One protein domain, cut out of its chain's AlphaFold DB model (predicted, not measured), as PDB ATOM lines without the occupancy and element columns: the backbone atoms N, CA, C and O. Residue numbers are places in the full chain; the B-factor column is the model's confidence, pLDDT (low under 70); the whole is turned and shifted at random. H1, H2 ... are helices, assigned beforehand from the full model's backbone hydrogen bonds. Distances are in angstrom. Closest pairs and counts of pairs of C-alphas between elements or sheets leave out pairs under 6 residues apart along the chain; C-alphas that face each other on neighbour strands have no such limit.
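Overview. This is residues 800 to 817 and 831 to 1012 of the 1039 residues of an uncharacterized protein of Lactuca saligna (UniProt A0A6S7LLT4). Five helices, H1, H2, H3, H4 and H6, stand side by side in an up-and-down bundle, each running against the one before it. The short helices H7, H8 and H9 make a smaller group at one end of the bundle, and residues 995 to 1006 run back along it to little H10 at the other end, while residues 988 to 994 stick out. The printed part has 200 residues with ten named helices, H1 to H10 in chain order, and no named strand; the class is all helix. It is compact, with a radius of gyration of the C-alphas of 18.6 A and spans of 57 by 40 by 26 A.

Along the chain. H1, residues 800 to 817, begins with C-alpha 800 at (35.421, 26.886, -99.899) and is 27.8 A long. H2, residues 831 to 851, is 31.4 A long. H3, residues 856 to 880, is the longest at 36.2 A, ending at (29.875, 6.436, -96.191). H4, residues 887 to 906, measures 28.7 A. H5 is residues 908 to 911, H6 916 to 928, H7 938 to 944, H8 951 to 959 and H9 973 to 986. H10, residues 1007 to 1012, ends at (40.019, 38.216, -72.807).

Arrangement. H1 touches H2, closest at the C-alphas of Leu 805 and Asn 834, 6.1 A, at a shallow tilt of 12 degrees, opposite ways. H3 is the hub, touching five helices. It touches H6 with residues 864 to 875 alone, the closest C-alphas being those of Ser 868 and Glu 917, 4.9 A. H5 touches H3, the C-alphas of Gln 860 and Tyr 910 being closest at 5.0 A. H4 touches H6, closest at C-alphas 890 and 925, 6.1 A, opposite ways at 28 degrees, a shallow tilt. H8 touches H3 at a steep tilt of 55 degrees, closest at C-alphas 957 and 879, 5.7 A. H8 and H9 form a helical hairpin, closest at C-alphas 955 and 979, 6.3 A. H7 and H9 only just touch, with 3 pairs of C-alphas within 8 A, closest at C-alphas 938 and 979, 6.9 A. H10 touches H3, closest at C-alphas 1010 and 857, 6.9 A. Every O i to N i+4 pair is within hydrogen-bond range in H3, H4, H7 and H8, against 10 of 14 in H1, 16 of 17 in H2, 7 of 9 in H6, 9 of 10 in H9 and 0 of 2 in H10, where 3 of 3 O i to N i+3 pairs are; H5 is too short for an O i to N i+4 pair.

Size, cuts and confidence. The C-alphas of Asp 966 and Ser 1011 are farthest apart, 57.6 A. Residues 818 to 830 are not printed, and C-alphas 817 and 831 across the cut are 15.2 A apart. The links H8 to H9 and H9 to H10 are long. The mean pLDDT of the printed part is 73.0; residues 929 to 1008 are among those under 70.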
ATOM      1  N   LYS A 800      35.417  27.103 -98.437       89.06
ATOM      2  CA  LYS A 800      35.421  26.886 -99.899       89.06
ATOM      3  C   LYS A 800      36.804  26.535-100.448       89.06
ATOM      4  O   LYS A 800      36.913  25.706-101.349       89.06
ATOM      5  N   GLU A 801      37.861  27.163 -99.935       88.31
ATOM      6  CA  GLU A 801      39.238  26.830-100.325       88.31
ATOM      7  C   GLU A 801      39.639  25.426 -99.852       88.31
ATOM      8  O   GLU A 801      40.296  24.685-100.587       88.31
ATOM      9  N   LEU A 802      39.213  25.049 -98.645       89.56
ATOM     10  CA  LEU A 802      39.453  23.732 -98.066       89.56
ATOM     11  C   LEU A 802      38.609  22.645 -98.733       89.56
ATOM     12  O   LEU A 802      39.122  21.554 -98.936       89.56
ATOM     13  N   GLU A 803      37.364  22.923 -99.117       88.62
ATOM     14  CA  GLU A 803      36.441  21.966 -99.740       88.62
ATOM     15  C   GLU A 803      37.051  21.315-100.988       88.62
ATOM     16  O   GLU A 803      37.044  20.093-101.114       88.62
ATOM     17  N   ALA A 804      37.674  22.106-101.869       86.12
ATOM     18  CA  ALA A 804      38.338  21.580-103.063       86.12
ATOM     19  C   ALA A 804      39.525  20.659-102.720       86.12
ATOM     20  O   ALA A 804      39.702  19.609-103.336       86.12
ATOM     21  N   LEU A 805      40.334  21.028-101.723       85.81
ATOM     22  CA  LEU A 805      41.502  20.247-101.299       85.81
ATOM     23  C   LEU A 805      41.105  18.989-100.515       85.81
ATOM     24  O   LEU A 805      41.716  17.934-100.687       85.81
ATOM     25  N   LEU A 806      40.065  19.080 -99.687       86.44
ATOM     26  CA  LEU A 806      39.485  17.957 -98.956       86.44
ATOM     27  C   LEU A 806      38.822  16.975 -99.917       86.44
ATOM     28  O   LEU A 806      39.037  15.777 -99.770       86.44
ATOM     29  N   ALA A 807      38.112  17.451-100.942       85.44
ATOM     30  CA  ALA A 807      37.557  16.596-101.988       85.44
ATOM     31  C   ALA A 807      38.655  15.805-102.715       85.44
ATOM     32  O   ALA A 807      38.498  14.606-102.929       85.44
ATOM     33  N   LEU A 808      39.803  16.427-103.017       82.56
ATOM     34  CA  LEU A 808      40.966  15.729-103.585       82.56
ATOM     35  C   LEU A 808      41.576  14.717-102.604       82.56
ATOM     36  O   LEU A 808      41.960  13.617-103.009       82.56
ATOM     37  N   CYS A 809      41.636  15.046-101.308       81.56
ATOM     38  CA  CYS A 809      42.063  14.101-100.276       81.56
ATOM     39  C   CYS A 809      41.115  12.896-100.200       81.56
ATOM     40  O   CYS A 809      41.585  11.765-100.179       81.56
ATOM     41  N   ILE A 810      39.801  13.124-100.233       79.94
ATOM     42  CA  ILE A 810      38.769  12.079-100.196       79.94
ATOM     43  C   ILE A 810      38.780  11.244-101.484       79.94
ATOM     44  O   ILE A 810      38.686  10.023-101.432       79.94
ATOM     45  N   GLN A 811      38.990  11.856-102.648       77.31
ATOM     46  CA  GLN A 811      39.146  11.132-103.912       77.31
ATOM     47  C   GLN A 811      40.405  10.247-103.914       77.31
ATOM     48  O   GLN A 811      40.393   9.139-104.455       77.31
ATOM     49  N   THR A 812      41.484  10.705-103.274       71.62
ATOM     50  CA  THR A 812      42.692   9.891-103.061       71.62
ATOM     51  C   THR A 812      42.375   8.670-102.185       71.62
ATOM     52  O   THR A 812      42.849   7.580-102.492       71.62
ATOM     53  N   LEU A 813      41.494   8.813-101.183       68.44
ATOM     54  CA  LEU A 813      40.997   7.685-100.381       68.44
ATOM     55  C   LEU A 813      40.167   6.689-101.214       68.44
ATOM     56  O   LEU A 813      40.219   5.493-100.969       68.44
ATOM     57  N   GLN A 814      39.414   7.143-102.216       65.00
ATOM     58  CA  GLN A 814      38.537   6.269-103.017       65.00
ATOM     59  C   GLN A 814      39.276   5.531-104.149       65.00
ATOM     60  O   GLN A 814      38.888   4.439-104.558       65.00
ATOM     61  N   THR A 815      40.360   6.107-104.673       58.72
ATOM     62  CA  THR A 815      41.080   5.581-105.850       58.72
ATOM     63  C   THR A 815      42.130   4.506-105.532       58.72
ATOM     64  O   THR A 815      42.682   3.903-106.458       58.72
ATOM     65  N   SER A 816      42.362   4.185-104.252       55.56
ATOM     66  CA  SER A 816      43.312   3.142-103.821       55.56
ATOM     67  C   SER A 816      42.950   1.729-104.315       55.56
ATOM     68  O   SER A 816      43.820   0.867-104.406       55.56
ATOM     69  N   LYS A 817      41.702   1.498-104.753       45.28
ATOM     70  CA  LYS A 817      41.227   0.203-105.280       45.28
ATOM     71  C   LYS A 817      41.790  -0.229-106.645       45.28
ATOM     72  O   LYS A 817      41.476  -1.330-107.093       45.28
ATOM     73  N   GLN A 831      51.064  12.397-102.969       54.19
ATOM     74  CA  GLN A 831      50.065  12.121-101.925       54.19
ATOM     75  C   GLN A 831      50.149  13.161-100.792       54.19
ATOM     76  O   GLN A 831      49.134  13.639-100.288       54.19
ATOM     77  N   PHE A 832      51.355  13.597-100.418       60.22
ATOM     78  CA  PHE A 832      51.534  14.586 -99.349       60.22
ATOM     79  C   PHE A 832      51.269  16.039 -99.768       60.22
ATOM     80  O   PHE A 832      51.152  16.894 -98.877       60.22
ATOM     81  N   SER A 833      51.158  16.322-101.072       71.19
ATOM     82  CA  SER A 833      50.942  17.671-101.610       71.19
ATOM     83  C   SER A 833      49.563  18.239-101.276       71.19
ATOM     84  O   SER A 833      49.452  19.438-101.042       71.19
ATOM     85  N   ASN A 834      48.520  17.406-101.181       82.00
ATOM     86  CA  ASN A 834      47.157  17.877-100.891       82.00
ATOM     87  C   ASN A 834      47.018  18.348 -99.435       82.00
ATOM     88  O   ASN A 834      46.539  19.453 -99.177       82.00
ATOM     89  N   TRP A 835      47.534  17.560 -98.485       86.19
ATOM     90  CA  TRP A 835      47.629  17.959 -97.076       86.19
ATOM     91  C   TRP A 835      48.543  19.168 -96.875       86.19
ATOM     92  O   TRP A 835      48.258  20.020 -96.036       86.19
ATOM     93  N   GLN A 836      49.627  19.266 -97.654       87.62
ATOM     94  CA  GLN A 836      50.470  20.458 -97.644       87.62
ATOM     95  C   GLN A 836      49.698  21.683 -98.147       87.62
ATOM     96  O   GLN A 836      49.740  22.719 -97.498       87.62
ATOM     97  N   GLY A 837      48.906  21.539 -99.211       87.19
ATOM     98  CA  GLY A 837      48.030  22.594 -99.713       87.19
ATOM     99  C   GLY A 837      47.034  23.097 -98.665       87.19
ATOM    100  O   GLY A 837      46.825  24.305 -98.571       87.19
ATOM    101  N   ILE A 838      46.468  22.207 -97.839       90.81
ATOM    102  CA  ILE A 838      45.601  22.590 -96.710       90.81
ATOM    103  C   ILE A 838      46.381  23.450 -95.708       90.81
ATOM    104  O   ILE A 838      45.947  24.553 -95.381       90.81
ATOM    105  N   VAL A 839      47.557  22.989 -95.270       92.12
ATOM    106  CA  VAL A 839      48.427  23.740 -94.346       92.12
ATOM    107  C   VAL A 839      48.835  25.094 -94.936       92.12
ATOM    108  O   VAL A 839      48.823  26.102 -94.233       92.12
ATOM    109  N   ASP A 840      49.131  25.152 -96.233       91.81
ATOM    110  CA  ASP A 840      49.509  26.385 -96.920       91.81
ATOM    111  C   ASP A 840      48.346  27.390 -96.964       91.81
ATOM    112  O   ASP A 840      48.575  28.587 -96.796       91.81
ATOM    113  N   ARG A 841      47.093  26.935 -97.136       92.81
ATOM    114  CA  ARG A 841      45.901  27.808 -97.051       92.81
ATOM    115  C   ARG A 841      45.643  28.301 -95.631       92.81
ATOM    116  O   ARG A 841      45.380  29.489 -95.447       92.81
ATOM    117  N   LEU A 842      45.794  27.433 -94.629       93.75
ATOM    118  CA  LEU A 842      45.709  27.825 -93.219       93.75
ATOM    119  C   LEU A 842      46.767  28.884 -92.869       93.75
ATOM    120  O   LEU A 842      46.447  29.896 -92.246       93.75
ATOM    121  N   ASN A 843      48.009  28.703 -93.334       94.00
ATOM    122  CA  ASN A 843      49.088  29.677 -93.167       94.00
ATOM    123  C   ASN A 843      48.808  30.988 -93.903       94.00
ATOM    124  O   ASN A 843      48.985  32.055 -93.319       94.00
ATOM    125  N   ALA A 844      48.354  30.931 -95.158       93.75
ATOM    126  CA  ALA A 844      48.035  32.123 -95.937       93.75
ATOM    127  C   ALA A 844      46.966  32.980 -95.242       93.75
ATOM    128  O   ALA A 844      47.141  34.192 -95.111       93.75
ATOM    129  N   LEU A 845      45.899  32.358 -94.725       94.19
ATOM    130  CA  LEU A 845      44.890  33.079 -93.953       94.19
ATOM    131  C   LEU A 845      45.457  33.610 -92.631       94.19
ATOM    132  O   LEU A 845      45.214  34.766 -92.290       94.19
ATOM    133  N   LEU A 846      46.231  32.804 -91.896       94.88
ATOM    134  CA  LEU A 846      46.847  33.235 -90.640       94.88
ATOM    135  C   LEU A 846      47.743  34.464 -90.840       94.88
ATOM    136  O   LEU A 846      47.705  35.376 -90.018       94.88
ATOM    137  N   HIS A 847      48.518  34.510 -91.926       94.25
ATOM    138  CA  HIS A 847      49.324  35.674 -92.286       94.25
ATOM    139  C   HIS A 847      48.454  36.909 -92.518       94.25
ATOM    140  O   HIS A 847      48.699  37.934 -91.894       94.25
ATOM    141  N   ILE A 848      47.377  36.794 -93.302       93.88
ATOM    142  CA  ILE A 848      46.440  37.906 -93.530       93.88
ATOM    143  C   ILE A 848      45.845  38.419 -92.208       93.88
ATOM    144  O   ILE A 848      45.771  39.628 -91.986       93.88
ATOM    145  N   LEU A 849      45.425  37.518 -91.316       93.56
ATOM    146  CA  LEU A 849      44.831  37.887 -90.027       93.56
ATOM    147  C   LEU A 849      45.855  38.543 -89.085       93.56
ATOM    148  O   LEU A 849      45.513  39.498 -88.387       93.56
ATOM    149  N   LYS A 850      47.110  38.073 -89.097       91.81
ATOM    150  CA  LYS A 850      48.221  38.664 -88.336       91.81
ATOM    151  C   LYS A 850      48.612  40.043 -88.857       91.81
ATOM    152  O   LYS A 850      48.736  40.966 -88.056       91.81
ATOM    153  N   ASP A 851      48.744  40.194 -90.172       90.81
ATOM    154  CA  ASP A 851      49.137  41.452 -90.818       90.81
ATOM    155  C   ASP A 851      48.103  42.567 -90.577       90.81
ATOM    156  O   ASP A 851      48.453  43.746 -90.533       90.81
ATOM    157  N   ASN A 852      46.836  42.198 -90.358       91.88
ATOM    158  CA  ASN A 852      45.747  43.116 -90.005       91.88
ATOM    159  C   ASN A 852      45.451  43.187 -88.499       91.88
ATOM    160  O   ASN A 852      44.441  43.770 -88.103       91.88
ATOM    161  N   PHE A 853      46.297  42.589 -87.654       91.75
ATOM    162  CA  PHE A 853      46.159  42.606 -86.197       91.75
ATOM    163  C   PHE A 853      44.751  42.220 -85.714       91.75
ATOM    164  O   PHE A 853      44.162  42.882 -84.854       91.75
ATOM    165  N   VAL A 854      44.166  41.173 -86.301       91.50
ATOM    166  CA  VAL A 854      42.874  40.649 -85.841       91.50
ATOM    167  C   VAL A 854      43.053  40.069 -84.430       91.50
ATOM    168  O   VAL A 854      44.020  39.334 -84.209       91.50
ATOM    169  N   PRO A 855      42.156  40.367 -83.465       90.44
ATOM    170  CA  PRO A 855      42.275  39.852 -82.103       90.44
ATOM    171  C   PRO A 855      42.447  38.321 -82.065       90.44
ATOM    172  O   PRO A 855      41.620  37.617 -82.656       90.44
ATOM    173  N   PRO A 856      43.471  37.787 -81.364       89.44
ATOM    174  CA  PRO A 856      43.769  36.354 -81.322       89.44
ATOM    175  C   PRO A 856      42.572  35.454 -81.013       89.44
ATOM    176  O   PRO A 856      42.423  34.415 -81.644       89.44
ATOM    177  N   ILE A 857      41.668  35.871 -80.119       87.88
ATOM    178  CA  ILE A 857      40.464  35.092 -79.784       87.88
ATOM    179  C   ILE A 857      39.533  34.877 -80.988       87.88
ATOM    180  O   ILE A 857      38.952  33.806 -81.142       87.88
ATOM    181  N   ILE A 858      39.422  35.868 -81.881       88.81
ATOM    182  CA  ILE A 858      38.643  35.733 -83.117       88.81
ATOM    183  C   ILE A 858      39.351  34.757 -84.061       88.81
ATOM    184  O   ILE A 858      38.706  33.889 -84.642       88.81
ATOM    185  N   VAL A 859      40.678  34.864 -84.179       91.81
ATOM    186  CA  VAL A 859      41.487  33.972 -85.023       91.81
ATOM    187  C   VAL A 859      41.373  32.513 -84.565       91.81
ATOM    188  O   VAL A 859      41.147  31.636 -85.396       91.81
ATOM    189  N   GLN A 860      41.438  32.262 -83.254       90.69
ATOM    190  CA  GLN A 860      41.247  30.932 -82.666       90.69
ATOM    191  C   GLN A 860      39.889  30.341 -83.046       90.69
ATOM    192  O   GLN A 860      39.828  29.218 -83.537       90.69
ATOM    193  N   LYS A 861      38.804  31.115 -82.906       88.12
ATOM    194  CA  LYS A 861      37.457  30.662 -83.280       88.12
ATOM    195  C   LYS A 861      37.328  30.349 -84.774       88.12
ATOM    196  O   LYS A 861      36.739  29.328 -85.119       88.12
ATOM    197  N   ILE A 862      37.935  31.166 -85.647       90.00
ATOM    198  CA  ILE A 862      37.944  30.920 -87.102       90.00
ATOM    199  C   ILE A 862      38.559  29.549 -87.397       90.00
ATOM    200  O   ILE A 862      37.991  28.761 -88.159       90.00
ATOM    201  N   PHE A 863      39.707  29.237 -86.788       92.19
ATOM    202  CA  PHE A 863      40.365  27.952 -87.007       92.19
ATOM    203  C   PHE A 863      39.621  26.787 -86.357       92.19
ATOM    204  O   PHE A 863      39.475  25.763 -87.019       92.19
ATOM    205  N   SER A 864      39.069  26.938 -85.149       89.25
ATOM    206  CA  SER A 864      38.246  25.894 -84.524       89.25
ATOM    207  C   SER A 864      37.047  25.514 -85.399       89.25
ATOM    208  O   SER A 864      36.843  24.334 -85.680       89.25
ATOM    209  N   GLN A 865      36.318  26.490 -85.949       88.19
ATOM    210  CA  GLN A 865      35.193  26.206 -86.847       88.19
ATOM    211  C   GLN A 865      35.630  25.464 -88.124       88.19
ATOM    212  O   GLN A 865      34.970  24.517 -88.552       88.19
ATOM    213  N   ASN A 866      36.748  25.859 -88.738       89.00
ATOM    214  CA  ASN A 866      37.240  25.198 -89.951       89.00
ATOM    215  C   ASN A 866      37.799  23.793 -89.669       89.00
ATOM    216  O   ASN A 866      37.628  22.894 -90.489       89.00
ATOM    217  N   PHE A 867      38.419  23.570 -88.509       91.56
ATOM    218  CA  PHE A 867      38.869  22.243 -88.084       91.56
ATOM    219  C   PHE A 867      37.685  21.326 -87.768       91.56
ATOM    220  O   PHE A 867      37.710  20.157 -88.147       91.56
ATOM    221  N   SER A 868      36.615  21.863 -87.181       88.62
ATOM    222  CA  SER A 868      35.348  21.147 -87.012       88.62
ATOM    223  C   SER A 868      34.750  20.739 -88.368       88.62
ATOM    224  O   SER A 868      34.377  19.584 -88.563       88.62
ATOM    225  N   TYR A 869      34.782  21.624 -89.372       88.69
ATOM    226  CA  TYR A 869      34.375  21.275 -90.740       88.69
ATOM    227  C   TYR A 869      35.241  20.158 -91.353       88.69
ATOM    228  O   TYR A 869      34.700  19.201 -91.911       88.69
ATOM    229  N   ILE A 870      36.572  20.228 -91.211       89.25
ATOM    230  CA  ILE A 870      37.485  19.153 -91.645       89.25
ATOM    231  C   ILE A 870      37.116  17.826 -90.960       89.25
ATOM    232  O   ILE A 870      37.042  16.794 -91.631       89.25
ATOM    233  N   ASN A 871      36.849  17.853 -89.647       87.75
ATOM    234  CA  ASN A 871      36.431  16.686 -88.869       87.75
ATOM    235  C   ASN A 871      35.166  16.051 -89.461       87.75
ATOM    236  O   ASN A 871      35.166  14.857 -89.756       87.75
ATOM    237  N   VAL A 872      34.122  16.856 -89.690       87.50
ATOM    238  CA  VAL A 872      32.836  16.406 -90.245       87.50
ATOM    239  C   VAL A 872      33.013  15.798 -91.637       87.50
ATOM    240  O   VAL A 872      32.515  14.702 -91.887       87.50
ATOM    241  N   GLN A 873      33.746  16.460 -92.538       85.81
ATOM    242  CA  GLN A 873      33.933  15.987 -93.917       85.81
ATOM    243  C   GLN A 873      34.691  14.659 -93.989       85.81
ATOM    244  O   GLN A 873      34.262  13.727 -94.674       85.81
ATOM    245  N   LEU A 874      35.808  14.549 -93.267       83.94
ATOM    246  CA  LEU A 874      36.628  13.340 -93.279       83.94
ATOM    247  C   LEU A 874      35.922  12.178 -92.580       83.94
ATOM    248  O   LEU A 874      35.895  11.070 -93.113       83.94
ATOM    249  N   PHE A 875      35.312  12.430 -91.421       83.88
ATOM    250  CA  PHE A 875      34.607  11.395 -90.675       83.88
ATOM    251  C   PHE A 875      33.386  10.875 -91.443       83.88
ATOM    252  O   PHE A 875      33.244   9.666 -91.613       83.88
ATOM    253  N   ASN A 876      32.560  11.760 -92.013       84.00
ATOM    254  CA  ASN A 876      31.424  11.340 -92.839       84.00
ATOM    255  C   ASN A 876      31.874  10.552 -94.084       84.00
ATOM    256  O   ASN A 876      31.190   9.614 -94.488       84.00
ATOM    257  N   SER A 877      33.035  10.876 -94.661       81.56
ATOM    258  CA  SER A 877      33.593  10.127 -95.797       81.56
ATOM    259  C   SER A 877      34.002   8.699 -95.419       81.56
ATOM    260  O   SER A 877      33.685   7.765 -96.159       81.56
ATOM    261  N   LEU A 878      34.634   8.513 -94.252       74.81
ATOM    262  CA  LEU A 878      34.979   7.190 -93.703       74.81
ATOM    263  C   LEU A 878      33.726   6.348 -93.403       74.81
ATOM    264  O   LEU A 878      33.707   5.140 -93.617       74.81
ATOM    265  N   LEU A 879      32.652   6.998 -92.958       72.94
ATOM    266  CA  LEU A 879      31.374   6.363 -92.636       72.94
ATOM    267  C   LEU A 879      30.572   5.901 -93.870       72.94
ATOM    268  O   LEU A 879      29.819   4.922 -93.801       72.94
ATOM    269  N   LEU A 880      30.688   6.628 -94.984       71.62
ATOM    270  CA  LEU A 880      29.875   6.436 -96.191       71.62
ATOM    271  C   LEU A 880      30.484   5.459 -97.200       71.62
ATOM    272  O   LEU A 880      29.742   4.751 -97.885       71.62
ATOM    273  N   HIS A 881      31.813   5.406 -97.301       67.75
ATOM    274  CA  HIS A 881      32.504   4.680 -98.363       67.75
ATOM    275  C   HIS A 881      33.505   3.683 -97.787       67.75
ATOM    276  O   HIS A 881      34.567   4.077 -97.316       67.75
ATOM    277  N   GLY A 882      33.233   2.380 -97.917       61.38
ATOM    278  CA  GLY A 882      34.185   1.366 -97.442       61.38
ATOM    279  C   GLY A 882      35.541   1.412 -98.136       61.38
ATOM    280  O   GLY A 882      36.549   1.046 -97.549       61.38
ATOM    281  N   GLU A 883      35.599   1.970 -99.350       61.53
ATOM    282  CA  GLU A 883      36.851   2.155-100.099       61.53
ATOM    283  C   GLU A 883      37.845   3.063 -99.372       61.53
ATOM    284  O   GLU A 883      39.048   2.922 -99.554       61.53
ATOM    285  N   CYS A 884      37.350   3.926 -98.480       63.19
ATOM    286  CA  CYS A 884      38.160   4.830 -97.672       63.19
ATOM    287  C   CYS A 884      38.744   4.168 -96.407       63.19
ATOM    288  O   CYS A 884      39.602   4.771 -95.767       63.19
ATOM    289  N   CYS A 885      38.325   2.946 -96.053       68.69
ATOM    290  CA  CYS A 885      38.684   2.257 -94.804       68.69
ATOM    291  C   CYS A 885      39.736   1.144 -94.997       68.69
ATOM    292  O   CYS A 885      39.693   0.120 -94.314       68.69
ATOM    293  N   SER A 886      40.684   1.326 -95.923       71.25
ATOM    294  CA  SER A 886      41.847   0.438 -96.069       71.25
ATOM    295  C   SER A 886      43.012   0.875 -95.173       71.25
ATOM    296  O   SER A 886      43.135   2.049 -94.823       71.25
ATOM    297  N   LEU A 887      43.917  -0.049 -94.834       70.56
ATOM    298  CA  LEU A 887      45.094   0.254 -94.006       70.56
ATOM    299  C   LEU A 887      45.986   1.355 -94.622       70.56
ATOM    300  O   LEU A 887      46.477   2.226 -93.904       70.56
ATOM    301  N   SER A 888      46.144   1.361 -95.951       70.19
ATOM    302  CA  SER A 888      46.897   2.383 -96.696       70.19
ATOM    303  C   SER A 888      46.257   3.776 -96.582       70.19
ATOM    304  O   SER A 888      46.945   4.776 -96.364       70.19
ATOM    305  N   ASN A 889      44.926   3.838 -96.642       75.19
ATOM    306  CA  ASN A 889      44.143   5.056 -96.467       75.19
ATOM    307  C   ASN A 889      44.157   5.561 -95.014       75.19
ATOM    308  O   ASN A 889      44.259   6.766 -94.777       75.19
ATOM    309  N   VAL A 890      44.139   4.655 -94.033       75.62
ATOM    310  CA  VAL A 890      44.281   4.983 -92.604       75.62
ATOM    311  C   VAL A 890      45.656   5.594 -92.317       75.62
ATOM    312  O   VAL A 890      45.738   6.626 -91.646       75.62
ATOM    313  N   GLU A 891      46.736   5.028 -92.868       76.75
ATOM    314  CA  GLU A 891      48.087   5.603 -92.771       76.75
ATOM    315  C   GLU A 891      48.178   6.986 -93.442       76.75
ATOM    316  O   GLU A 891      48.789   7.905 -92.885       76.75
ATOM    317  N   TYR A 892      47.518   7.171 -94.591       82.38
ATOM    318  CA  TYR A 892      47.446   8.454 -95.295       82.38
ATOM    319  C   TYR A 892      46.748   9.547 -94.467       82.38
ATOM    320  O   TYR A 892      47.303  10.638 -94.293       82.38
ATOM    321  N   VAL A 893      45.564   9.267 -93.902       83.69
ATOM    322  CA  VAL A 893      44.847  10.231 -93.041       83.69
ATOM    323  C   VAL A 893      45.631  10.496 -91.757       83.69
ATOM    324  O   VAL A 893      45.748  11.650 -91.346       83.69
ATOM    325  N   LYS A 894      46.247   9.472 -91.148       83.81
ATOM    326  CA  LYS A 894      47.095   9.626 -89.954       83.81
ATOM    327  C   LYS A 894      48.273  10.573 -90.199       83.81
ATOM    328  O   LYS A 894      48.564  11.427 -89.358       83.81
ATOM    329  N   ALA A 895      48.929  10.473 -91.353       83.69
ATOM    330  CA  ALA A 895      50.015  11.379 -91.713       83.69
ATOM    331  C   ALA A 895      49.524  12.818 -91.973       83.69
ATOM    332  O   ALA A 895      50.189  13.775 -91.573       83.69
ATOM    333  N   GLY A 896      48.336  12.984 -92.568       85.94
ATOM    334  CA  GLY A 896      47.662  14.281 -92.698       85.94
ATOM    335  C   GLY A 896      47.332  14.929 -91.349       85.94
ATOM    336  O   GLY A 896      47.686  16.084 -91.110       85.94
ATOM    337  N   LEU A 897      46.741  14.164 -90.425       89.12
ATOM    338  CA  LEU A 897      46.446  14.611 -89.059       89.12
ATOM    339  C   LEU A 897      47.715  15.006 -88.295       89.12
ATOM    340  O   LEU A 897      47.703  16.009 -87.590       89.12
ATOM    341  N   THR A 898      48.826  14.290 -88.498       88.50
ATOM    342  CA  THR A 898      50.130  14.639 -87.901       88.50
ATOM    343  C   THR A 898      50.631  16.006 -88.392       88.50
ATOM    344  O   THR A 898      51.177  16.785 -87.612       88.50
ATOM    345  N   LYS A 899      50.418  16.348 -89.674       89.00
ATOM    346  CA  LYS A 899      50.756  17.683 -90.203       89.00
ATOM    347  C   LYS A 899      49.894  18.784 -89.579       89.00
ATOM    348  O   LYS A 899      50.418  19.852 -89.270       89.00
ATOM    349  N   LEU A 900      48.600  18.532 -89.385       91.56
ATOM    350  CA  LEU A 900      47.690  19.485 -88.736       91.56
ATOM    351  C   LEU A 900      48.013  19.662 -87.244       91.56
ATOM    352  O   LEU A 900      47.996  20.787 -86.754       91.56
ATOM    353  N   GLU A 901      48.381  18.589 -86.540       92.75
ATOM    354  CA  GLU A 901      48.863  18.649 -85.153       92.75
ATOM    355  C   GLU A 901      50.138  19.490 -85.042       92.75
ATOM    356  O   GLU A 901      50.232  20.392 -84.204       92.75
ATOM    357  N   LEU A 902      51.100  19.243 -85.939       91.88
ATOM    358  CA  LEU A 902      52.333  20.014 -86.009       91.88
ATOM    359  C   LEU A 902      52.036  21.495 -86.264       91.88
ATOM    360  O   LEU A 902      52.588  22.348 -85.571       91.88
ATOM    361  N   TRP A 903      51.135  21.806 -87.196       94.19
ATOM    362  CA  TRP A 903      50.720  23.180 -87.458       94.19
ATOM    363  C   TRP A 903      50.121  23.840 -86.205       94.19
ATOM    364  O   TRP A 903      50.611  24.886 -85.778       94.19
ATOM    365  N   CYS A 904      49.155  23.196 -85.538       92.81
ATOM    366  CA  CYS A 904      48.567  23.703 -84.292       92.81
ATOM    367  C   CYS A 904      49.623  23.947 -83.202       92.81
ATOM    368  O   CYS A 904      49.552  24.943 -82.482       92.81
ATOM    369  N   SER A 905      50.629  23.072 -83.100       89.81
ATOM    370  CA  SER A 905      51.726  23.228 -82.138       89.81
ATOM    371  C   SER A 905      52.631  24.430 -82.448       89.81
ATOM    372  O   SER A 905      53.075  25.117 -81.527       89.81
ATOM    373  N   GLN A 906      52.862  24.724 -83.733       90.88
ATOM    374  CA  GLN A 906      53.695  25.843 -84.189       90.88
ATOM    375  C   GLN A 906      53.010  27.199 -83.992       90.88
ATOM    376  O   GLN A 906      53.682  28.195 -83.727       90.88
ATOM    377  N   VAL A 907      51.680  27.248 -84.096       91.06
ATOM    378  CA  VAL A 907      50.890  28.485 -83.987       91.06
ATOM    379  C   VAL A 907      49.942  28.462 -82.788       91.06
ATOM    380  O   VAL A 907      48.825  28.964 -82.869       91.06
ATOM    381  N   LYS A 908      50.399  27.918 -81.651       86.62
ATOM    382  CA  LYS A 908      49.591  27.665 -80.442       86.62
ATOM    383  C   LYS A 908      48.744  28.857 -79.974       86.62
ATOM    384  O   LYS A 908      47.600  28.668 -79.578       86.62
ATOM    385  N   GLU A 909      49.283  30.075 -80.054       86.88
ATOM    386  CA  GLU A 909      48.562  31.313 -79.713       86.88
ATOM    387  C   GLU A 909      47.304  31.528 -80.572       86.88
ATOM    388  O   GLU A 909      46.303  32.031 -80.076       86.88
ATOM    389  N   TYR A 910      47.332  31.132 -81.844       88.69
ATOM    390  CA  TYR A 910      46.265  31.386 -82.816       88.69
ATOM    391  C   TYR A 910      45.436  30.146 -83.144       88.69
ATOM    392  O   TYR A 910      44.306  30.286 -83.591       88.69
ATOM    393  N   ALA A 911      45.974  28.946 -82.923       86.19
ATOM    394  CA  ALA A 911      45.244  27.697 -83.116       86.19
ATOM    395  C   ALA A 911      44.228  27.436 -81.995       86.19
ATOM    396  O   ALA A 911      43.187  26.841 -82.256       86.19
ATOM    397  N   GLY A 912      44.494  27.883 -80.760       86.31
ATOM    398  CA  GLY A 912      43.562  27.713 -79.640       86.31
ATOM    399  C   GLY A 912      43.147  26.248 -79.444       86.31
ATOM    400  O   GLY A 912      44.004  25.367 -79.374       86.31
ATOM    401  N   SER A 913      41.835  25.993 -79.387       86.25
ATOM    402  CA  SER A 913      41.244  24.652 -79.255       86.25
ATOM    403  C   SER A 913      41.043  23.913 -80.586       86.25
ATOM    404  O   SER A 913      40.462  22.832 -80.596       86.25
ATOM    405  N   ALA A 914      41.527  24.428 -81.724       88.69
ATOM    406  CA  ALA A 914      41.221  23.854 -83.041       88.69
ATOM    407  C   ALA A 914      41.610  22.368 -83.186       88.69
ATOM    408  O   ALA A 914      40.938  21.608 -83.876       88.69
ATOM    409  N   TRP A 915      42.666  21.916 -82.503       91.44
ATOM    410  CA  TRP A 915      43.060  20.500 -82.492       91.44
ATOM    411  C   TRP A 915      42.044  19.576 -81.796       91.44
ATOM    412  O   TRP A 915      41.922  18.397 -82.145       91.44
ATOM    413  N   GLU A 916      41.319  20.100 -80.810       88.12
ATOM    414  CA  GLU A 916      40.296  19.377 -80.048       88.12
ATOM    415  C   GLU A 916      39.022  19.172 -80.885       88.12
ATOM    416  O   GLU A 916      38.296  18.202 -80.683       88.12
ATOM    417  N   GLU A 917      38.800  19.992 -81.913       88.19
ATOM    418  CA  GLU A 917      37.665  19.856 -82.839       88.19
ATOM    419  C   GLU A 917      37.790  18.628 -83.767       88.19
ATOM    420  O   GLU A 917      36.791  18.095 -84.244       88.19
ATOM    421  N   LEU A 918      39.007  18.110 -83.988       86.94
ATOM    422  CA  LEU A 918      39.274  16.921 -84.821       86.94
ATOM    423  C   LEU A 918      39.037  15.582 -84.090       86.94
ATOM    424  O   LEU A 918      39.552  14.541 -84.501       86.94
ATOM    425  N   THR A 919      38.305  15.581 -82.978       84.06
ATOM    426  CA  THR A 919      38.132  14.416 -82.090       84.06
ATOM    427  C   THR A 919      37.586  13.169 -82.785       84.06
ATOM    428  O   THR A 919      38.137  12.088 -82.586       84.06
ATOM    429  N   HIS A 920      36.556  13.299 -83.626       83.00
ATOM    430  CA  HIS A 920      35.862  12.144 -84.208       83.00
ATOM    431  C   HIS A 920      36.731  11.422 -85.242       83.00
ATOM    432  O   HIS A 920      36.908  10.206 -85.172       83.00
ATOM    433  N   VAL A 921      37.355  12.161 -86.168       84.25
ATOM    434  CA  VAL A 921      38.272  11.570 -87.152       84.25
ATOM    435  C   VAL A 921      39.526  11.003 -86.478       84.25
ATOM    436  O   VAL A 921      40.003   9.937 -86.867       84.25
ATOM    437  N   ARG A 922      40.041  11.658 -85.426       86.06
ATOM    438  CA  ARG A 922      41.209  11.176 -84.668       86.06
ATOM    439  C   ARG A 922      40.926   9.860 -83.952       86.06
ATOM    440  O   ARG A 922      41.760   8.962 -84.015       86.06
ATOM    441  N   GLN A 923      39.772   9.735 -83.300       79.00
ATOM    442  CA  GLN A 923      39.365   8.497 -82.629       79.00
ATOM    443  C   GLN A 923      39.099   7.372 -83.640       79.00
ATOM    444  O   GLN A 923      39.592   6.263 -83.453       79.00
ATOM    445  N   ALA A 924      38.422   7.666 -84.758       77.19
ATOM    446  CA  ALA A 924      38.164   6.685 -85.817       77.19
ATOM    447  C   ALA A 924      39.457   6.124 -86.437       77.19
ATOM    448  O   ALA A 924      39.632   4.911 -86.536       77.19
ATOM    449  N   ILE A 925      40.400   6.997 -86.807       77.69
ATOM    450  CA  ILE A 925      41.700   6.594 -87.366       77.69
ATOM    451  C   ILE A 925      42.582   5.923 -86.310       77.69
ATOM    452  O   ILE A 925      43.291   4.968 -86.624       77.69
ATOM    453  N   GLY A 926      42.535   6.393 -85.060       73.75
ATOM    454  CA  GLY A 926      43.250   5.783 -83.939       73.75
ATOM    455  C   GLY A 926      42.856   4.324 -83.729       73.75
ATOM    456  O   GLY A 926      43.734   3.486 -83.552       73.75
ATOM    457  N   PHE A 927      41.563   4.018 -83.838       71.38
ATOM    458  CA  PHE A 927      41.035   2.658 -83.758       71.38
ATOM    459  C   PHE A 927      41.392   1.800 -84.975       71.38
ATOM    460  O   PHE A 927      41.918   0.700 -84.814       71.38
ATOM    461  N   LEU A 928      41.173   2.311 -86.191       70.81
ATOM    462  CA  LEU A 928      41.468   1.574 -87.428       70.81
ATOM    463  C   LEU A 928      42.967   1.273 -87.617       70.81
ATOM    464  O   LEU A 928      43.326   0.391 -88.393       70.81
ATOM    465  N   ALA A 929      43.851   1.993 -86.919       67.94
ATOM    466  CA  ALA A 929      45.296   1.785 -86.961       67.94
ATOM    467  C   ALA A 929      45.812   0.705 -85.984       67.94
ATOM    468  O   ALA A 929      47.019   0.450 -85.975       67.94
ATOM    469  N   ILE A 930      44.954   0.095 -85.154       69.12
ATOM    470  CA  ILE A 930      45.342  -0.957 -84.199       69.12
ATOM    471  C   ILE A 930      45.466  -2.300 -84.951       69.12
ATOM    472  O   ILE A 930      44.461  -2.820 -85.438       69.12
ATOM    473  N   PRO A 931      46.666  -2.902 -85.066       53.91
ATOM    474  CA  PRO A 931      46.847  -4.125 -85.845       53.91
ATOM    475  C   PRO A 931      46.275  -5.350 -85.112       53.91
ATOM    476  O   PRO A 931      46.770  -5.704 -84.047       53.91
ATOM    477  N   ARG A 932      45.295  -6.025 -85.732       55.16
ATOM    478  CA  ARG A 932      44.722  -7.334 -85.348       55.16
ATOM    479  C   ARG A 932      44.231  -7.423 -83.894       55.16
ATOM    480  O   ARG A 932      44.954  -7.827 -82.986       55.16
ATOM    481  N   MET A 933      42.937  -7.165 -83.714       51.88
ATOM    482  CA  MET A 933      42.201  -7.473 -82.487       51.88
ATOM    483  C   MET A 933      42.051  -8.998 -82.364       51.88
ATOM    484  O   MET A 933      41.208  -9.608 -83.015       51.88
ATOM    485  N   HIS A 934      42.897  -9.661 -81.582       45.25
ATOM    486  CA  HIS A 934      42.580 -10.987 -81.045       45.25
ATOM    487  C   HIS A 934      42.484 -10.840 -79.531       45.25
ATOM    488  O   HIS A 934      43.502 -10.766 -78.849       45.25
ATOM    489  N   GLY A 935      41.251 -10.782 -79.022       51.00
ATOM    490  CA  GLY A 935      40.974 -10.885 -77.589       51.00
ATOM    491  C   GLY A 935      40.829  -9.577 -76.809       51.00
ATOM    492  O   GLY A 935      40.985  -9.620 -75.593       51.00
ATOM    493  N   ILE A 936      40.517  -8.445 -77.452       54.09
ATOM    494  CA  ILE A 936      40.081  -7.237 -76.730       54.09
ATOM    495  C   ILE A 936      38.553  -7.285 -76.615       54.09
ATOM    496  O   ILE A 936      37.856  -7.400 -77.621       54.09
ATOM    497  N   SER A 937      38.034  -7.242 -75.386       52.28
ATOM    498  CA  SER A 937      36.592  -7.255 -75.112       52.28
ATOM    499  C   SER A 937      35.922  -5.999 -75.683       52.28
ATOM    500  O   SER A 937      36.441  -4.894 -75.521       52.28
ATOM    501  N   CYS A 938      34.733  -6.131 -76.288       51.25
ATOM    502  CA  CYS A 938      33.923  -4.976 -76.710       51.25
ATOM    503  C   CYS A 938      33.676  -3.970 -75.563       51.25
ATOM    504  O   CYS A 938      33.540  -2.776 -75.829       51.25
ATOM    505  N   ASP A 939      33.693  -4.421 -74.302       50.00
ATOM    506  CA  ASP A 939      33.534  -3.564 -73.118       50.00
ATOM    507  C   ASP A 939      34.779  -2.701 -72.815       50.00
ATOM    508  O   ASP A 939      34.639  -1.597 -72.286       50.00
ATOM    509  N   GLU A 940      35.984  -3.159 -73.178       53.03
ATOM    510  CA  GLU A 940      37.236  -2.386 -73.059       53.03
ATOM    511  C   GLU A 940      37.379  -1.378 -74.214       53.03
ATOM    512  O   GLU A 940      37.836  -0.254 -74.016       53.03
ATOM    513  N   ILE A 941      36.902  -1.734 -75.414       55.22
ATOM    514  CA  ILE A 941      36.878  -0.839 -76.587       55.22
ATOM    515  C   ILE A 941      35.896   0.324 -76.373       55.22
ATOM    516  O   ILE A 941      36.203   1.460 -76.734       55.22
ATOM    517  N   SER A 942      34.731   0.058 -75.772       54.03
ATOM    518  CA  SER A 942      33.686   1.064 -75.541       54.03
ATOM    519  C   SER A 942      34.066   2.083 -74.455       54.03
ATOM    520  O   SER A 942      33.845   3.277 -74.629       54.03
ATOM    521  N   ASN A 943      34.694   1.646 -73.354       53.53
ATOM    522  CA  ASN A 943      34.936   2.521 -72.198       53.53
ATOM    523  C   ASN A 943      36.271   3.290 -72.235       53.53
ATOM    524  O   ASN A 943      36.308   4.423 -71.755       53.53
ATOM    525  N   ASP A 944      37.340   2.734 -72.824       49.91
ATOM    526  CA  ASP A 944      38.680   3.352 -72.779       49.91
ATOM    527  C   ASP A 944      39.091   4.075 -74.082       49.91
ATOM    528  O   ASP A 944      39.990   4.921 -74.058       49.91
ATOM    529  N   LEU A 945      38.441   3.793 -75.223       53.31
ATOM    530  CA  LEU A 945      38.807   4.343 -76.545       53.31
ATOM    531  C   LEU A 945      37.737   5.250 -77.192       53.31
ATOM    532  O   LEU A 945      38.101   6.098 -78.012       53.31
ATOM    533  N   PHE A 946      36.452   5.148 -76.817       55.75
ATOM    534  CA  PHE A 946      35.352   5.881 -77.467       55.75
ATOM    535  C   PHE A 946      34.321   6.462 -76.487       55.75
ATOM    536  O   PHE A 946      33.275   5.879 -76.243       55.75
ATOM    537  N   TYR A 947      34.555   7.682 -75.997       60.91
ATOM    538  CA  TYR A 947      33.534   8.425 -75.236       60.91
ATOM    539  C   TYR A 947      32.696   9.391 -76.099       60.91
ATOM    540  O   TYR A 947      31.728   9.964 -75.604       60.91
ATOM    541  N   ILE A 948      33.075   9.608 -77.370       58.16
ATOM    542  CA  ILE A 948      32.424  10.571 -78.284       58.16
ATOM    543  C   ILE A 948      31.699   9.876 -79.451       58.16
ATOM    544  O   ILE A 948      30.602  10.293 -79.814       58.16
ATOM    545  N   ILE A 949      32.287   8.833 -80.054       65.00
ATOM    546  CA  ILE A 949      31.700   8.139 -81.215       65.00
ATOM    547  C   ILE A 949      30.627   7.151 -80.750       65.00
ATOM    548  O   ILE A 949      30.866   6.347 -79.852       65.00
ATOM    549  N   ARG A 950      29.450   7.181 -81.385       65.94
ATOM    550  CA  ARG A 950      28.352   6.261 -81.062       65.94
ATOM    551  C   ARG A 950      28.662   4.831 -81.532       65.94
ATOM    552  O   ARG A 950      29.331   4.624 -82.545       65.94
ATOM    553  N   ILE A 951      28.137   3.826 -80.827       64.75
ATOM    554  CA  ILE A 951      28.400   2.401 -81.115       64.75
ATOM    555  C   ILE A 951      27.916   1.991 -82.521       64.75
ATOM    556  O   ILE A 951      28.557   1.172 -83.182       64.75
ATOM    557  N   ASP A 952      26.845   2.602 -83.032       63.22
ATOM    558  CA  ASP A 952      26.396   2.425 -84.415       63.22
ATOM    559  C   ASP A 952      27.448   2.909 -85.428       63.22
ATOM    560  O   ASP A 952      27.724   2.218 -86.416       63.22
ATOM    561  N   GLN A 953      28.074   4.062 -85.166       69.44
ATOM    562  CA  GLN A 953      29.137   4.646 -85.992       69.44
ATOM    563  C   GLN A 953      30.412   3.807 -86.009       69.44
ATOM    564  O   GLN A 953      31.006   3.600 -87.076       69.44
ATOM    565  N   VAL A 954      30.784   3.254 -84.856       65.88
ATOM    566  CA  VAL A 954      31.894   2.300 -84.737       65.88
ATOM    567  C   VAL A 954      31.597   1.035 -85.548       65.88
ATOM    568  O   VAL A 954      32.386   0.680 -86.421       65.88
ATOM    569  N   ASN A 955      30.430   0.408 -85.357       63.44
ATOM    570  CA  ASN A 955      30.064  -0.838 -86.045       63.44
ATOM    571  C   ASN A 955      30.107  -0.702 -87.578       63.44
ATOM    572  O   ASN A 955      30.646  -1.557 -88.287       63.44
ATOM    573  N   ARG A 956      29.584   0.401 -88.120       68.56
ATOM    574  CA  ARG A 956      29.623   0.663 -89.564       68.56
ATOM    575  C   ARG A 956      31.050   0.833 -90.083       68.56
ATOM    576  O   ARG A 956      31.363   0.280 -91.132       68.56
ATOM    577  N   THR A 957      31.895   1.572 -89.368       64.38
ATOM    578  CA  THR A 957      33.293   1.809 -89.761       64.38
ATOM    579  C   THR A 957      34.089   0.499 -89.743       64.38
ATOM    580  O   THR A 957      34.824   0.222 -90.689       64.38
ATOM    581  N   CYS A 958      33.858  -0.359 -88.740       65.12
ATOM    582  CA  CYS A 958      34.421  -1.711 -88.647       65.12
ATOM    583  C   CYS A 958      33.978  -2.609 -89.809       65.12
ATOM    584  O   CYS A 958      34.818  -3.219 -90.468       65.12
ATOM    585  N   THR A 959      32.671  -2.645 -90.103       64.19
ATOM    586  CA  THR A 959      32.089  -3.465 -91.189       64.19
ATOM    587  C   THR A 959      32.636  -3.073 -92.568       64.19
ATOM    588  O   THR A 959      32.647  -3.872 -93.497       64.19
ATOM    589  N   LEU A 960      33.064  -1.821 -92.720       64.06
ATOM    590  CA  LEU A 960      33.582  -1.270 -93.967       64.06
ATOM    591  C   LEU A 960      35.108  -1.412 -94.118       64.06
ATOM    592  O   LEU A 960      35.623  -1.084 -95.183       64.06
ATOM    593  N   SER A 961      35.823  -1.871 -93.087       60.41
ATOM    594  CA  SER A 961      37.290  -1.900 -93.034       60.41
ATOM    595  C   SER A 961      37.889  -3.235 -93.512       60.41
ATOM    596  O   SER A 961      37.443  -4.308 -93.102       60.41
ATOM    597  N   TRP A 962      38.910  -3.195 -94.376       59.78
ATOM    598  CA  TRP A 962      39.535  -4.402 -94.949       59.78
ATOM    599  C   TRP A 962      41.058  -4.289 -95.117       59.78
ATOM    600  O   TRP A 962      41.598  -3.205 -95.355       59.78
ATOM    601  N   ASP A 963      41.756  -5.426 -95.032       58.66
ATOM    602  CA  ASP A 963      43.209  -5.511 -95.225       58.66
ATOM    603  C   ASP A 963      43.562  -5.850 -96.687       58.66
ATOM    604  O   ASP A 963      43.157  -6.882 -97.228       58.66
ATOM    605  N   GLU A 964      44.346  -4.982 -97.336       56.75
ATOM    606  CA  GLU A 964      44.812  -5.145 -98.722       56.75
ATOM    607  C   GLU A 964      45.805  -6.308 -98.902       56.75
ATOM    608  O   GLU A 964      45.952  -6.804-100.021       56.75
ATOM    609  N   LYS A 965      46.504  -6.746 -97.841       52.25
ATOM    610  CA  LYS A 965      47.544  -7.788 -97.940       52.25
ATOM    611  C   LYS A 965      46.995  -9.215 -97.870       52.25
ATOM    612  O   LYS A 965      47.546 -10.082 -98.546       52.25
ATOM    613  N   ASP A 966      45.908  -9.431 -97.124       50.72
ATOM    614  CA  ASP A 966      45.343 -10.765 -96.853       50.72
ATOM    615  C   ASP A 966      43.904 -10.956 -97.391       50.72
ATOM    616  O   ASP A 966      43.398 -12.077 -97.412       50.72
ATOM    617  N   GLY A 967      43.228  -9.894 -97.861       52.81
ATOM    618  CA  GLY A 967      41.847  -9.968 -98.367       52.81
ATOM    619  C   GLY A 967      40.796 -10.288 -97.295       52.81
ATOM    620  O   GLY A 967      39.655 -10.608 -97.628       52.81
ATOM    621  N   THR A 968      41.177 -10.221 -96.019       57.25
ATOM    622  CA  THR A 968      40.333 -10.486 -94.850       57.25
ATOM    623  C   THR A 968      39.861  -9.189 -94.193       57.25
ATOM    624  O   THR A 968      40.559  -8.171 -94.220       57.25
ATOM    625  N   GLU A 969      38.672  -9.229 -93.586       57.66
ATOM    626  CA  GLU A 969      38.137  -8.146 -92.748       57.66
ATOM    627  C   GLU A 969      39.100  -7.859 -91.579       57.66
ATOM    628  O   GLU A 969      39.684  -8.779 -91.002       57.66
ATOM    629  N   ILE A 970      39.303  -6.576 -91.246       58.16
ATOM    630  CA  ILE A 970      40.243  -6.143 -90.185       58.16
ATOM    631  C   ILE A 970      39.744  -6.560 -88.785       58.16
ATOM    632  O   ILE A 970      40.536  -6.696 -87.850       58.16
ATOM    633  N   VAL A 971      38.437  -6.800 -88.655       61.47
ATOM    634  CA  VAL A 971      37.732  -7.155 -87.416       61.47
ATOM    635  C   VAL A 971      37.105  -8.546 -87.569       61.47
ATOM    636  O   VAL A 971      36.631  -8.888 -88.650       61.47
ATOM    637  N   SER A 972      37.105  -9.364 -86.509       60.91
ATOM    638  CA  SER A 972      36.522 -10.712 -86.564       60.91
ATOM    639  C   SER A 972      34.985 -10.672 -86.616       60.91
ATOM    640  O   SER A 972      34.349  -9.771 -86.062       60.91
ATOM    641  N   ALA A 973      34.360 -11.670 -87.250       59.53
ATOM    642  CA  ALA A 973      32.897 -11.758 -87.352       59.53
ATOM    643  C   ALA A 973      32.194 -11.845 -85.975       59.53
ATOM    644  O   ALA A 973      31.060 -11.381 -85.830       59.53
ATOM    645  N   ASP A 974      32.879 -12.393 -84.968       59.38
ATOM    646  CA  ASP A 974      32.389 -12.522 -83.590       59.38
ATOM    647  C   ASP A 974      32.372 -11.167 -82.857       59.38
ATOM    648  O   ASP A 974      31.423 -10.860 -82.125       59.38
ATOM    649  N   ASP A 975      33.361 -10.306 -83.119       62.22
ATOM    650  CA  ASP A 975      33.425  -8.947 -82.567       62.22
ATOM    651  C   ASP A 975      32.356  -8.031 -83.193       62.22
ATOM    652  O   ASP A 975      31.686  -7.273 -82.488       62.22
ATOM    653  N   ILE A 976      32.103  -8.156 -84.505       63.53
ATOM    654  CA  ILE A 976      31.017  -7.432 -85.199       63.53
ATOM    655  C   ILE A 976      29.639  -7.864 -84.665       63.53
ATOM    656  O   ILE A 976      28.725  -7.044 -84.532       63.53
ATOM    657  N   SER A 977      29.469  -9.151 -84.345       64.38
ATOM    658  CA  SER A 977      28.227  -9.675 -83.757       64.38
ATOM    659  C   SER A 977      28.000  -9.133 -82.343       64.38
ATOM    660  O   SER A 977      26.900  -8.687 -82.013       64.38
ATOM    661  N   SER A 978      29.065  -9.060 -81.544       64.00
ATOM    662  CA  SER A 978      29.040  -8.491 -80.194       64.00
ATOM    663  C   SER A 978      28.685  -6.995 -80.195       64.00
ATOM    664  O   SER A 978      27.853  -6.562 -79.395       64.00
ATOM    665  N   MET A 979      29.208  -6.210 -81.148       63.84
ATOM    666  CA  MET A 979      28.825  -4.800 -81.329       63.84
ATOM    667  C   MET A 979      27.354  -4.628 -81.739       63.84
ATOM    668  O   MET A 979      26.688  -3.717 -81.250       63.84
ATOM    669  N   LYS A 980      26.803  -5.512 -82.586       63.59
ATOM    670  CA  LYS A 980      25.373  -5.471 -82.963       63.59
ATOM    671  C   LYS A 980      24.441  -5.716 -81.772       63.59
ATOM    672  O   LYS A 980      23.416  -5.051 -81.672       63.59
ATOM    673  N   ILE A 981      24.820  -6.602 -80.850       65.38
ATOM    674  CA  ILE A 981      24.063  -6.870 -79.613       65.38
ATOM    675  C   ILE A 981      24.075  -5.650 -78.675       65.38
ATOM    676  O   ILE A 981      23.079  -5.369 -78.010       65.38
ATOM    677  N   LEU A 982      25.188  -4.913 -78.618       61.22
ATOM    678  CA  LEU A 982      25.288  -3.667 -77.849       61.22
ATOM    679  C   LEU A 982      24.431  -2.544 -78.462       61.22
ATOM    680  O   LEU A 982      23.776  -1.814 -77.724       61.22
ATOM    681  N   MET A 983      24.338  -2.462 -79.794       61.31
ATOM    682  CA  MET A 983      23.462  -1.495 -80.476       61.31
ATOM    683  C   MET A 983      21.971  -1.704 -80.185       61.31
ATOM    684  O   MET A 983      21.248  -0.723 -80.026       61.31
ATOM    685  N   GLU A 984      21.506  -2.956 -80.107       60.59
ATOM    686  CA  GLU A 984      20.106  -3.280 -79.775       60.59
ATOM    687  C   GLU A 984      19.734  -2.906 -78.329       60.59
ATOM    688  O   GLU A 984      18.557  -2.719 -78.029       60.59
ATOM    689  N   LYS A 985      20.720  -2.763 -77.432       58.78
ATOM    690  CA  LYS A 985      20.507  -2.309 -76.046       58.78
ATOM    691  C   LYS A 985      20.470  -0.782 -75.902       58.78
ATOM    692  O   LYS A 985      19.787  -0.291 -75.009       58.78
ATOM    693  N   ASP A 986      21.158  -0.044 -76.774       52.09
ATOM    694  CA  ASP A 986      21.250   1.426 -76.731       52.09
ATOM    695  C   ASP A 986      20.145   2.149 -77.530       52.09
ATOM    696  O   ASP A 986      19.982   3.369 -77.418       52.09
ATOM    697  N   SER A 987      19.354   1.430 -78.336       52.12
ATOM    698  CA  SER A 987      18.325   2.021 -79.206       52.12
ATOM    699  C   SER A 987      17.060   2.525 -78.494       52.12
ATOM    700  O   SER A 987      16.249   3.200 -79.124       52.12
ATOM    701  N   ASP A 988      16.889   2.267 -77.194       47.62
ATOM    702  CA  ASP A 988      15.665   2.612 -76.445       47.62
ATOM    703  C   ASP A 988      15.549   4.102 -76.035       47.62
ATOM    704  O   ASP A 988      14.563   4.492 -75.407       47.62
ATOM    705  N   GLY A 989      16.513   4.967 -76.398       52.03
ATOM    706  CA  GLY A 989      16.591   6.334 -75.850       52.03
ATOM    707  C   GLY A 989      16.819   7.531 -76.788       52.03
ATOM    708  O   GLY A 989      16.745   8.656 -76.297       52.03
ATOM    709  N   ALA A 990      17.094   7.384 -78.092       41.50
ATOM    710  CA  ALA A 990      17.566   8.517 -78.913       41.50
ATOM    711  C   ALA A 990      16.670   8.844 -80.125       41.50
ATOM    712  O   ALA A 990      16.542   8.061 -81.059       41.50
ATOM    713  N   THR A 991      16.113  10.058 -80.156       42.16
ATOM    714  CA  THR A 991      15.235  10.617 -81.208       42.16
ATOM    715  C   THR A 991      15.957  11.119 -82.476       42.16
ATOM    716  O   THR A 991      15.344  11.793 -83.302       42.16
ATOM    717  N   SER A 992      17.236  10.786 -82.680       44.25
ATOM    718  CA  SER A 992      18.000  11.144 -83.889       44.25
ATOM    719  C   SER A 992      18.341   9.893 -84.703       44.25
ATOM    720  O   SER A 992      19.199   9.101 -84.313       44.25
ATOM    721  N   ASN A 993      17.675   9.739 -85.854       47.56
ATOM    722  CA  ASN A 993      17.904   8.667 -86.833       47.56
ATOM    723  C   ASN A 993      19.057   8.969 -87.817       47.56
ATOM    724  O   ASN A 993      19.246   8.216 -88.773       47.56
ATOM    725  N   SER A 994      19.797  10.074 -87.648       54.16
ATOM    726  CA  SER A 994      20.894  10.428 -88.558       54.16
ATOM    727  C   SER A 994      22.219   9.860 -88.058       54.16
ATOM    728  O   SER A 994      22.679  10.165 -86.961       54.16
ATOM    729  N   PHE A 995      22.836   9.040 -88.900       59.88
ATOM    730  CA  PHE A 995      24.155   8.450 -88.692       59.88
ATOM    731  C   PHE A 995      25.309   9.443 -88.940       59.88
ATOM    732  O   PHE A 995      26.447   9.213 -88.529       59.88
ATOM    733  N   HIS A 996      25.024  10.544 -89.640       62.56
ATOM    734  CA  HIS A 996      26.005  11.538 -90.065       62.56
ATOM    735  C   HIS A 996      26.244  12.600 -88.998       62.56
ATOM    736  O   HIS A 996      25.318  12.994 -88.289       62.56
ATOM    737  N   LEU A 997      27.471  13.126 -88.946       67.44
ATOM    738  CA  LEU A 997      27.712  14.389 -88.258       67.44
ATOM    739  C   LEU A 997      27.082  15.518 -89.076       67.44
ATOM    740  O   LEU A 997      27.396  15.679 -90.260       67.44
ATOM    741  N   GLU A 998      26.195  16.284 -88.444       61.91
ATOM    742  CA  GLU A 998      25.640  17.501 -89.028       61.91
ATOM    743  C   GLU A 998      26.652  18.646 -88.913       61.91
ATOM    744  O   GLU A 998      27.256  18.867 -87.862       61.91
ATOM    745  N   ASP A 999      26.821  19.394 -90.004       58.22
ATOM    746  CA  ASP A 999      27.644  20.603 -90.056       58.22
ATOM    747  C   ASP A 999      26.920  21.745 -89.321       58.22
ATOM    748  O   ASP A 999      26.304  22.623 -89.923       58.22
ATOM    749  N   SER A1000      26.927  21.707 -87.987       51.88
ATOM    750  CA  SER A1000      26.370  22.760 -87.129       51.88
ATOM    751  C   SER A1000      27.360  23.927 -86.995       51.88
ATOM    752  O   SER A1000      27.769  24.323 -85.909       51.88
ATOM    753  N   SER A1001      27.786  24.494 -88.126       51.59
ATOM    754  CA  SER A1001      28.914  25.433 -88.209       51.59
ATOM    755  C   SER A1001      28.663  26.840 -87.648       51.59
ATOM    756  O   SER A1001      29.439  27.750 -87.931       51.59
ATOM    757  N   SER A1002      27.605  27.088 -86.875       52.69
ATOM    758  CA  SER A1002      27.367  28.405 -86.270       52.69
ATOM    759  C   SER A1002      27.938  28.460 -84.853       52.69
ATOM    760  O   SER A1002      27.204  28.337 -83.871       52.69
ATOM    761  N   MET A1003      29.255  28.652 -84.730       56.16
ATOM    762  CA  MET A1003      29.826  29.064 -83.445       56.16
ATOM    763  C   MET A1003      29.342  30.482 -83.121       56.16
ATOM    764  O   MET A1003      29.625  31.425 -83.859       56.16
ATOM    765  N   PHE A1004      28.606  30.631 -82.018       55.50
ATOM    766  CA  PHE A1004      28.164  31.938 -81.538       55.50
ATOM    767  C   PHE A1004      29.341  32.717 -80.946       55.50
ATOM    768  O   PHE A1004      30.178  32.191 -80.198       55.50
ATOM    769  N   PHE A1005      29.411  33.995 -81.293       62.09
ATOM    770  CA  PHE A1005      30.408  34.908 -80.770       62.09
ATOM    771  C   PHE A1005      29.848  35.599 -79.525       62.09
ATOM    772  O   PHE A1005      28.842  36.297 -79.614       62.09
ATOM    773  N   SER A1006      30.483  35.426 -78.361       62.59
ATOM    774  CA  SER A1006      30.152  36.259 -77.208       62.59
ATOM    775  C   SER A1006      31.048  37.487 -77.206       62.59
ATOM    776  O   SER A1006      32.265  37.408 -77.360       62.59
ATOM    777  N   VAL A1007      30.439  38.642 -76.972       59.66
ATOM    778  CA  VAL A1007      31.132  39.905 -76.714       59.66
ATOM    779  C   VAL A1007      32.154  39.779 -75.574       59.66
ATOM    780  O   VAL A1007      33.215  40.406 -75.623       59.66
ATOM    781  N   ASP A1008      31.857  38.964 -74.560       64.06
ATOM    782  CA  ASP A1008      32.730  38.782 -73.398       64.06
ATOM    783  C   ASP A1008      34.072  38.137 -73.779       64.06
ATOM    784  O   ASP A1008      35.098  38.428 -73.158       64.06
ATOM    785  N   ASP A1009      34.103  37.369 -74.872       71.00
ATOM    786  CA  ASP A1009      35.317  36.735 -75.387       71.00
ATOM    787  C   ASP A1009      36.354  37.782 -75.833       71.00
ATOM    788  O   ASP A1009      37.555  37.580 -75.653       71.00
ATOM    789  N   LEU A1010      35.925  38.951 -76.335       75.94
ATOM    790  CA  LEU A1010      36.834  40.046 -76.713       75.94
ATOM    791  C   LEU A1010      37.578  40.637 -75.518       75.94
ATOM    792  O   LEU A1010      38.729  41.053 -75.660       75.94
ATOM    793  N   SER A1011      36.951  40.647 -74.337       69.75
ATOM    794  CA  SER A1011      37.570  41.175 -73.113       69.75
ATOM    795  C   SER A1011      38.749  40.325 -72.631       69.75
ATOM    796  O   SER A1011      39.567  40.819 -71.858       69.75
ATOM    797  N   SER A1012      38.863  39.074 -73.090       73.06
ATOM    798  CA  SER A1012      40.019  38.216 -72.807       73.06
ATOM    799  C   SER A1012      41.255  38.581 -73.642       73.06
ATOM    800  O   SER A1012      42.382  38.337 -73.215       73.06
TER     801      SER A1012